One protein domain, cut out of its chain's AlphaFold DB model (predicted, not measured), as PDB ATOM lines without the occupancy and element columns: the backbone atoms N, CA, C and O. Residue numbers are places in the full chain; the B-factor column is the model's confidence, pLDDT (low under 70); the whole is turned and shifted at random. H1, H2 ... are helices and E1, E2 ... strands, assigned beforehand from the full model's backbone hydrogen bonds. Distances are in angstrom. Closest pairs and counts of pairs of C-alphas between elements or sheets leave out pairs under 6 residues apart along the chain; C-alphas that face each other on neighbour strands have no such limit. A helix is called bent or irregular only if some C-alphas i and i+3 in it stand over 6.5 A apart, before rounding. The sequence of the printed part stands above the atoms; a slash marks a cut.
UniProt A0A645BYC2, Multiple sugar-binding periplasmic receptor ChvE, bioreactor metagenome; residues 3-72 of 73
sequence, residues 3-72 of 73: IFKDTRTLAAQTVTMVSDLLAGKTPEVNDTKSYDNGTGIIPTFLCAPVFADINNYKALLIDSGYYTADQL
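AT A GLANCE: This is residues 3 to 72 of the 73 residues of the protein "Multiple sugar-binding periplasmic receptor ChvE" of bioreactor metagenome (UniProt A0A645BYC2). The printed part is an open, elongated loop of chain: the long helix H1 makes one side, the stretch of residues 23 to 49 swings out from its end and comes back to the strand E1, and the short helices H2 and H3 sit together at the end away from that stretch's far turn. E1 returns beside residues 3 to 4, and H1 has no other helix packed on it. The 70 printed residues hold three named helices and one named strand, in the order H1, E1, H2, H3; under half of the residues are in these elements, which are mostly helix. The whole is loose, with a radius of gyration of the C-alphas of 16.0 A, and spans 44 by 27 by 16 A.

HOW THE PARTS SIT: Residues 3 to 4 pair antiparallel with residues 50 to 51 of E1, residues 50 to 52, which pairs with no named strand. H1, residues 7 to 22, is apart from E1. H2, residues 57 to 63, has its closest C-alpha pair with E1 at Leu 60 and Ala 52, 7.5 A apart. H2 and H3, residues 69 to 72, are close but not clearly touching; their closest C-alphas, Ile 62 and Ala 69, are 6.1 A apart. H1 is apart from H2 and H3, and E1 is apart from H3. Every O i to N i+4 pair in H1 is within hydrogen-bond range, and 2 of 3 in H2; H3 is too short for such a pair.

IN THESE COORDINATES: H1 runs 22.4 A from C-alpha 7 at (-21.537, 31.256, 14.483) to C-alpha 22 at (-26.470, 50.532, 24.752). E1 measures 6.3 A and H2 9.0 A from first to last C-alpha. H2 is neither bent nor irregular, but only just: C-alphas 60 and 63 are 6.4 A apart. H3 measures 5.6 A and ends at C-alpha 72 at (-18.557, 20.570, 0.537).

THE WHOLE: The two C-alphas farthest apart are those of Thr 39 and Asp 70, at 46.2 A. The link from H1 to E1 is long, with 27 residues; those from E1 to H2 and from H2 to H3 are tight. The printed part has no cut, and no printed residue is under 70 in pLDDT.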
ATOM      1  N   ILE A   3     -19.947  18.250  15.649       95.44
ATOM      2  CA  ILE A   3     -20.891  19.141  16.321       95.44
ATOM      3  C   ILE A   3     -20.947  20.452  15.546       95.44
ATOM      4  O   ILE A   3     -19.937  21.141  15.392       95.44
ATOM      5  N   PHE A   4     -22.137  20.807  15.077       95.00
ATOM      6  CA  PHE A   4     -22.388  22.082  14.438       95.00
ATOM      7  C   PHE A   4     -22.726  23.141  15.490       95.00
ATOM      8  O   PHE A   4     -23.638  22.982  16.302       95.00
ATOM      9  N   LYS A   5     -21.963  24.233  15.468       95.06
ATOM     10  CA  LYS A   5     -22.203  25.434  16.266       95.06
ATOM     11  C   LYS A   5     -22.328  26.594  15.296       95.06
ATOM     12  O   LYS A   5     -21.327  27.001  14.709       95.06
ATOM     13  N   ASP A   6     -23.545  27.089  15.108       95.12
ATOM     14  CA  ASP A   6     -23.790  28.174  14.166       95.12
ATOM     15  C   ASP A   6     -23.246  29.496  14.725       95.12
ATOM     16  O   ASP A   6     -23.768  30.065  15.688       95.12
ATOM     17  N   THR A   7     -22.173  29.988  14.113       94.75
ATOM     18  CA  THR A   7     -21.537  31.256  14.483       94.75
ATOM     19  C   THR A   7     -22.445  32.456  14.223       94.75
ATOM     20  O   THR A   7     -22.310  33.472  14.902       94.75
ATOM     21  N   ARG A   8     -23.419  32.338  13.309       95.25
ATOM     22  CA  ARG A   8     -24.401  33.390  13.013       95.25
ATOM     23  C   ARG A   8     -25.366  33.575  14.181       95.25
ATOM     24  O   ARG A   8     -25.661  34.708  14.545       95.25
ATOM     25  N   THR A   9     -25.783  32.482  14.819       94.69
ATOM     26  CA  THR A   9     -26.600  32.522  16.042       94.69
ATOM     27  C   THR A   9     -25.843  33.192  17.186       94.69
ATOM     28  O   THR A   9     -26.393  34.053  17.871       94.69
ATOM     29  N   LEU A  10     -24.559  32.865  17.355       95.62
ATOM     30  CA  LEU A  10     -23.719  33.501  18.372       95.62
ATOM     31  C   LEU A  10     -23.538  35.006  18.110       95.62
ATOM     32  O   LEU A  10     -23.622  35.813  19.039       95.62
ATOM     33  N   ALA A  11     -23.323  35.394  16.851       96.44
ATOM     34  CA  ALA A  11     -23.215  36.795  16.459       96.44
ATOM     35  C   ALA A  11     -24.526  37.553  16.711       96.44
ATOM     36  O   ALA A  11     -24.495  38.640  17.283       96.44
ATOM     37  N   ALA A  12     -25.673  36.965  16.355       96.19
ATOM     38  CA  ALA A  12     -26.985  37.551  16.616       96.19
ATOM     39  C   ALA A  12     -27.204  37.796  18.115       96.19
ATOM     40  O   ALA A  12     -27.550  38.910  18.500       96.19
ATOM     41  N   GLN A  13     -26.907  36.807  18.969       96.75
ATOM     42  CA  GLN A  13     -27.018  36.982  20.418       96.75
ATOM     43  C   GLN A  13     -26.075  38.074  20.934       96.75
ATOM     44  O   GLN A  13     -26.480  38.909  21.737       96.75
ATOM     45  N   THR A  14     -24.838  38.119  20.434       96.75
ATOM     46  CA  THR A  14     -23.866  39.162  20.802       96.75
ATOM     47  C   THR A  14     -24.383  40.557  20.451       96.75
ATOM     48  O   THR A  14     -24.312  41.467  21.273       96.75
ATOM     49  N   VAL A  15     -24.940  40.734  19.249       97.44
ATOM     50  CA  VAL A  15     -25.509  42.017  18.810       97.44
ATOM     51  C   VAL A  15     -26.712  42.411  19.665       97.44
ATOM     52  O   VAL A  15     -26.816  43.578  20.045       97.44
ATOM     53  N   THR A  16     -27.584  41.462  20.013       96.94
ATOM     54  CA  THR A  16     -28.702  41.704  20.937       96.94
ATOM     55  C   THR A  16     -28.195  42.197  22.288       96.94
ATOM     56  O   THR A  16     -28.631  43.247  22.749       96.94
ATOM     57  N   MET A  17     -27.201  41.518  22.874       97.38
ATOM     58  CA  MET A  17     -26.621  41.929  24.156       97.38
ATOM     59  C   MET A  17     -26.015  43.331  24.091       97.38
ATOM     60  O   MET A  17     -26.262  44.151  24.971       97.38
ATOM     61  N   VAL A  18     -25.245  43.634  23.043       97.69
ATOM     62  CA  VAL A  18     -24.670  44.973  22.847       97.69
ATOM     63  C   VAL A  18     -25.777  46.021  22.720       97.69
ATOM     64  O   VAL A  18     -25.686  47.081  23.335       97.69
ATOM     65  N   SER A  19     -26.833  45.725  21.965       97.12
ATOM     66  CA  SER A  19     -27.963  46.640  21.770       97.12
ATOM     67  C   SER A  19     -28.710  46.914  23.075       97.12
ATOM     68  O   SER A  19     -29.036  48.066  23.357       97.12
ATOM     69  N   ASP A  20     -28.932  45.885  23.897       97.75
ATOM     70  CA  ASP A  20     -29.559  46.029  25.212       97.75
ATOM     71  C   ASP A  20     -28.706  46.885  26.147       97.75
ATOM     72  O   ASP A  20     -29.221  47.834  26.740       97.75
ATOM     73  N   LEU A  21     -27.396  46.628  26.210       96.00
ATOM     74  CA  LEU A  21     -26.470  47.422  27.022       96.00
ATOM     75  C   LEU A  21     -26.455  48.894  26.596       96.00
ATOM     76  O   LEU A  21     -26.528  49.781  27.446       96.00
ATOM     77  N   LEU A  22     -26.411  49.167  25.288       97.38
ATOM     78  CA  LEU A  22     -26.470  50.532  24.752       97.38
ATOM     79  C   LEU A  22     -27.811  51.217  25.045       97.38
ATOM     80  O   LEU A  22     -27.853  52.433  25.223       97.38
ATOM     81  N   ALA A  23     -28.899  50.449  25.132       97.44
ATOM     82  CA  ALA A  23     -30.219  50.933  25.521       97.44
ATOM     83  C   ALA A  23     -30.414  51.038  27.050       97.44
ATOM     84  O   ALA A  23     -31.517  51.357  27.497       97.44
ATOM     85  N   GLY A  24     -29.383  50.756  27.856       97.06
ATOM     86  CA  GLY A  24     -29.459  50.761  29.319       97.06
ATOM     87  C   GLY A  24     -30.280  49.609  29.909       97.06
ATOM     88  O   GLY A  24     -30.731  49.698  31.051       97.06
ATOM     89  N   LYS A  25     -30.508  48.542  29.138       96.94
ATOM     90  CA  LYS A  25     -31.203  47.324  29.562       96.94
ATOM     91  C   LYS A  25     -30.202  46.253  29.984       96.94
ATOM     92  O   LYS A  25     -29.055  46.234  29.543       96.94
ATOM     93  N   THR A  26     -30.666  45.323  30.811       94.81
ATOM     94  CA  THR A  26     -29.906  44.119  31.153       94.81
ATOM     95  C   THR A  26     -30.090  43.074  30.052       94.81
ATOM     96  O   THR A  26     -31.238  42.717  29.780       94.81
ATOM     97  N   PRO A  27     -29.007  42.559  29.444       96.12
ATOM     98  CA  PRO A  27     -29.109  41.504  28.446       96.12
ATOM     99  C   PRO A  27     -29.699  40.210  29.002       96.12
ATOM    100  O   PRO A  27     -29.458  39.845  30.156       96.12
ATOM    101  N   GLU A  28     -30.418  39.480  28.155       95.25
ATOM    102  CA  GLU A  28     -30.905  38.144  28.492       95.25
ATOM    103  C   GLU A  28     -29.740  37.150  28.639       95.25
ATOM    104  O   GLU A  28     -28.847  37.060  27.790       95.25
ATOM    105  N   VAL A  29     -29.778  36.370  29.718       96.69
ATOM    106  CA  VAL A  29     -28.820  35.306  30.041       96.69
ATOM    107  C   VAL A  29     -29.580  34.056  30.468       96.69
ATOM    108  O   VAL A  29     -30.670  34.150  31.030       96.69
ATOM    109  N   ASN A  30     -29.004  32.880  30.221       96.12
ATOM    110  CA  ASN A  30     -29.615  31.596  30.578       96.12
ATOM    111  C   ASN A  30     -28.744  30.747  31.521       96.12
ATOM    112  O   ASN A  30     -29.192  29.701  31.988       96.12
ATOM    113  N   ASP A  31     -27.539  31.216  31.853       95.75
ATOM    114  CA  ASP A  31     -26.651  30.596  32.826       95.75
ATOM    115  C   ASP A  31     -25.993  31.660  33.710       95.75
ATOM    116  O   ASP A  31     -25.360  32.600  33.235       95.75
ATOM    117  N   THR A  32     -26.142  31.509  35.022       96.31
ATOM    118  CA  THR A  32     -25.537  32.392  36.028       96.31
ATOM    119  C   THR A  32     -24.820  31.581  37.104       96.31
ATOM    120  O   THR A  32     -24.862  31.941  38.282       96.31
ATOM    121  N   LYS A  33     -24.272  30.415  36.738       96.12
ATOM    122  CA  LYS A  33     -23.694  29.441  37.680       96.12
ATOM    123  C   LYS A  33     -22.430  28.761  37.158       96.12
ATOM    124  O   LYS A  33     -21.578  28.412  37.966       96.12
ATOM    125  N   SER A  34     -22.318  28.541  35.851       95.50
ATOM    126  CA  SER A  34     -21.314  27.632  35.284       95.50
ATOM    127  C   SER A  34     -19.967  28.286  34.983       95.50
ATOM    128  O   SER A  34     -18.949  27.599  34.977       95.50
ATOM    129  N   TYR A  35     -19.940  29.594  34.720       95.25
ATOM    130  CA  TYR A  35     -18.744  30.285  34.234       95.25
ATOM    131  C   TYR A  35     -18.132  31.190  35.304       95.25
ATOM    132  O   TYR A  35     -18.467  32.368  35.387       95.25
ATOM    133  N   ASP A  36     -17.213  30.642  36.103       96.88
ATOM    134  CA  ASP A  36     -16.324  31.422  36.974       96.88
ATOM    135  C   ASP A  36     -15.035  31.785  36.221       96.88
ATOM    136  O   ASP A  36     -14.376  30.910  35.654       96.88
ATOM    137  N   ASN A  37     -14.664  33.066  36.208       95.94
ATOM    138  CA  ASN A  37     -13.427  33.542  35.577       95.94
ATOM    139  C   ASN A  37     -12.298  33.861  36.583       95.94
ATOM    140  O   ASN A  37     -11.317  34.506  36.217       95.94
ATOM    141  N   GLY A  38     -12.446  33.455  37.846       96.62
ATOM    142  CA  GLY A  38     -11.535  33.752  38.954       96.62
ATOM    143  C   GLY A  38     -11.864  35.042  39.711       96.62
ATOM    144  O   GLY A  38     -11.311  35.271  40.783       96.62
ATOM    145  N   THR A  39     -12.771  35.875  39.188       96.81
ATOM    146  CA  THR A  39     -13.281  37.080  39.873       96.81
ATOM    147  C   THR A  39     -14.733  36.938  40.329       96.81
ATOM    148  O   THR A  39     -15.247  37.810  41.029       96.81
ATOM    149  N   GLY A  40     -15.386  35.833  39.961       95.44
ATOM    150  CA  GLY A  40     -16.780  35.546  40.256       95.44
ATOM    151  C   GLY A  40     -17.497  34.885  39.080       95.44
ATOM    152  O   GLY A  40     -16.936  34.686  38.000       95.44
ATOM    153  N   ILE A  41     -18.772  34.567  39.304       97.19
ATOM    154  CA  ILE A  41     -19.637  33.947  38.301       97.19
ATOM    155  C   ILE A  41     -20.125  34.986  37.292       97.19
ATOM    156  O   ILE A  41     -20.725  35.996  37.665       97.19
ATOM    157  N   ILE A  42     -19.914  34.702  36.009       96.75
ATOM    158  CA  ILE A  42     -20.284  35.570  34.894       96.75
ATOM    159  C   ILE A  42     -21.650  35.155  34.331       96.75
ATOM    160  O   ILE A  42     -21.804  34.020  33.864       96.75
ATOM    161  N   PRO A  43     -22.649  36.059  34.323       96.19
ATOM    162  CA  PRO A  43     -23.905  35.838  33.616       96.19
ATOM    163  C   PRO A  43     -23.643  35.608  32.124       96.19
ATOM    164  O   PRO A  43     -23.066  36.458  31.449       96.19
ATOM    165  N   THR A  44     -24.049  34.449  31.614       96.31
ATOM    166  CA  THR A  44     -23.704  33.968  30.276       96.31
ATOM    167  C   THR A  44     -24.955  33.483  29.545       96.31
ATOM    168  O   THR A  44     -25.915  32.997  30.148       96.31
ATOM    169  N   PHE A  45     -24.951  33.600  28.220       96.31
ATOM    170  CA  PHE A  45     -25.946  32.965  27.362       96.31
ATOM    171  C   PHE A  45     -25.295  31.839  26.555       96.31
ATOM    172  O   PHE A  45     -24.409  32.079  25.735       96.31
ATOM    173  N   LEU A  46     -25.736  30.603  26.776       95.81
ATOM    174  CA  LEU A  46     -25.237  29.419  26.085       95.81
ATOM    175  C   LEU A  46     -26.113  29.141  24.864       95.81
ATOM    176  O   LEU A  46     -27.301  28.842  24.990       95.81
ATOM    177  N   CYS A  47     -25.507  29.200  23.678       94.19
ATOM    178  CA  CYS A  47     -26.134  28.727  22.446       94.19
ATOM    179  C   CYS A  47     -26.080  27.193  22.394       94.19
ATOM    180  O   CYS A  47     -25.024  26.599  22.627       94.19
ATOM    181  N   ALA A  48     -27.196  26.551  22.048       94.06
ATOM    182  CA  ALA A  48     -27.265  25.096  21.965       94.06
ATOM    183  C   ALA A  48     -26.447  24.561  20.767       94.06
ATOM    184  O   ALA A  48     -26.707  24.958  19.628       94.06
ATOM    185  N   PRO A  49     -25.475  23.655  20.985       94.31
ATOM    186  CA  PRO A  49     -24.810  22.952  19.896       94.31
ATOM    187  C   PRO A  49     -25.742  21.905  19.272       94.31
ATOM    188  O   PRO A  49     -26.573  21.312  19.960       94.31
ATOM    189  N   VAL A  50     -25.560  21.623  17.982       94.81
ATOM    190  CA  VAL A  50     -26.355  20.626  17.252       94.81
ATOM    191  C   VAL A  50     -25.460  19.473  16.809       94.81
ATOM    192  O   VAL A  50     -24.403  19.681  16.214       94.81
ATOM    193  N   PHE A  51     -25.867  18.237  17.096       95.56
ATOM    194  CA  PHE A  51     -25.150  17.048  16.633       95.56
ATOM    195  C   PHE A  51     -25.222  16.928  15.107       95.56
ATOM    196  O   PHE A  51     -26.307  17.021  14.534       95.56
ATOM    197  N   ALA A  52     -24.082  16.690  14.456       94.62
ATOM    198  CA  ALA A  52     -23.986  16.609  13.004       94.62
ATOM    199  C   ALA A  52     -23.348  15.291  12.538       94.62
ATOM    200  O   ALA A  52     -22.254  14.898  12.962       94.62
ATOM    201  N   ASP A  53     -24.008  14.619  11.604       94.44
ATOM    202  CA  ASP A  53     -23.542  13.403  10.950       94.44
ATOM    203  C   ASP A  53     -23.895  13.393   9.453       94.44
ATOM    204  O   ASP A  53     -24.423  14.358   8.900       94.44
ATOM    205  N   ILE A  54     -23.575  12.291   8.770       93.56
ATOM    206  CA  ILE A  54     -23.842  12.139   7.334       93.56
ATOM    207  C   ILE A  54     -25.344  12.148   6.995       93.56
ATOM    208  O   ILE A  54     -25.707  12.434   5.857       93.56
ATOM    209  N   ASN A  55     -26.216  11.877   7.966       95.31
ATOM    210  CA  ASN A  55     -27.656  11.799   7.754       95.31
ATOM    211  C   ASN A  55     -28.320  13.179   7.828       95.31
ATOM    212  O   ASN A  55     -29.370  13.377   7.222       95.31
ATOM    213  N   ASN A  56     -27.722  14.140   8.547       94.75
ATOM    214  CA  ASN A  56     -28.327  15.454   8.779       94.75
ATOM    215  C   ASN A  56     -27.499  16.662   8.291       94.75
ATOM    216  O   ASN A  56     -28.024  17.778   8.283       94.75
ATOM    217  N   TYR A  57     -26.248  16.477   7.839       92.69
ATOM    218  CA  TYR A  57     -25.372  17.601   7.466       92.69
ATOM    219  C   TYR A  57     -25.964  18.499   6.375       92.69
ATOM    220  O   TYR A  57     -25.779  19.711   6.425       92.69
ATOM    221  N   LYS A  58     -26.688  17.938   5.396       92.75
ATOM    222  CA  LYS A  58     -27.274  18.731   4.310       92.75
ATOM    223  C   LYS A  58     -28.302  19.726   4.853       92.75
ATOM    224  O   LYS A  58     -28.230  20.902   4.518       92.75
ATOM    225  N   ALA A  59     -29.192  19.277   5.736       93.06
ATOM    226  CA  ALA A  59     -30.181  20.149   6.363       93.06
ATOM    227  C   ALA A  59     -29.515  21.205   7.262       93.06
ATOM    228  O   ALA A  59     -29.862  22.382   7.215       93.06
ATOM    229  N   LEU A  60     -28.520  20.793   8.056       93.00
ATOM    230  CA  LEU A  60     -27.859  21.671   9.024       93.00
ATOM    231  C   LEU A  60     -26.910  22.691   8.394       93.00
ATOM    232  O   LEU A  60     -26.793  23.796   8.916       93.00
ATOM    233  N   LEU A  61     -26.216  22.336   7.312       93.12
ATOM    234  CA  LEU A  61     -25.141  23.148   6.738       93.12
ATOM    235  C   LEU A  61     -25.518  23.775   5.396       93.12
ATOM    236  O   LEU A  61     -25.164  24.924   5.163       93.12
ATOM    237  N   ILE A  62     -26.223  23.052   4.521       93.94
ATOM    238  CA  ILE A  62     -26.561  23.545   3.178       93.94
ATOM    239  C   ILE A  62     -27.907  24.256   3.185       93.94
ATOM    240  O   ILE A  62     -27.994  25.420   2.803       93.94
ATOM    241  N   ASP A  63     -28.955  23.584   3.662       93.88
ATOM    242  CA  ASP A  63     -30.314  24.131   3.621       93.88
ATOM    243  C   ASP A  63     -30.470  25.317   4.599       93.88
ATOM    244  O   ASP A  63     -31.260  26.226   4.358       93.88
ATOM    245  N   SER A  64     -29.648  25.369   5.656       92.94
ATOM    246  CA  SER A  64     -29.526  26.530   6.554       92.94
ATOM    247  C   SER A  64     -28.748  27.711   5.948       92.94
ATOM    248  O   SER A  64     -28.612  28.760   6.587       92.94
ATOM    249  N   GLY A  65     -28.164  27.537   4.760       93.44
ATOM    250  CA  GLY A  65     -27.319  28.522   4.089       93.44
ATOM    251  C   GLY A  65     -25.981  28.789   4.782       93.44
ATOM    252  O   GLY A  65     -25.401  29.851   4.565       93.44
ATOM    253  N   TYR A  66     -25.509  27.892   5.656       94.50
ATOM    254  CA  TYR A  66     -24.204  28.046   6.310       94.50
ATOM    255  C   TYR A  66     -23.048  27.799   5.328       94.50
ATOM    256  O   TYR A  66     -22.074  28.546   5.306       94.50
ATOM    257  N   TYR A  67     -23.188  26.781   4.481       95.19
ATOM    258  CA  TYR A  67     -22.323  26.495   3.344       95.19
ATOM    259  C   TYR A  67     -23.153  26.359   2.068       95.19
ATOM    260  O   TYR A  67     -24.316  25.967   2.081       95.19
ATOM    261  N   THR A  68     -22.523  26.643   0.938       95.00
ATOM    262  CA  THR A  68     -23.025  26.265  -0.384       95.00
ATOM    263  C   THR A  68     -22.653  24.811  -0.681       95.00
ATOM    264  O   THR A  68     -21.662  24.297  -0.162       95.00
ATOM    265  N   ALA A  69     -23.427  24.129  -1.532       91.69
ATOM    266  CA  ALA A  69     -23.159  22.729  -1.875       91.69
ATOM    267  C   ALA A  69     -21.765  22.528  -2.497       91.69
ATOM    268  O   ALA A  69     -21.161  21.475  -2.313       91.69
ATOM    269  N   ASP A  70     -21.242  23.541  -3.190       93.75
ATOM    270  CA  ASP A  70     -19.919  23.497  -3.817       93.75
ATOM    271  C   ASP A  70     -18.765  23.598  -2.811       93.75
ATOM    272  O   ASP A  70     -17.676  23.118  -3.095       93.75
ATOM    273  N   GLN A  71     -18.992  24.158  -1.619       92.06
ATOM    274  CA  GLN A  71     -17.979  24.227  -0.557       92.06
ATOM    275  C   GLN A  71     -17.765  22.892   0.169       92.06
ATOM    276  O   GLN A  71     -16.822  22.772   0.946       92.06
ATOM    277  N   LEU A  72     -18.643  21.910  -0.053       85.00
ATOM    278  CA  LEU A  72     -18.557  20.570   0.537       85.00
ATOM    279  C   LEU A  72     -18.176  19.490  -0.493       85.00
ATOM    280  O   LEU A  72     -18.354  18.304  -0.210       85.00
TER     281      LEU A  72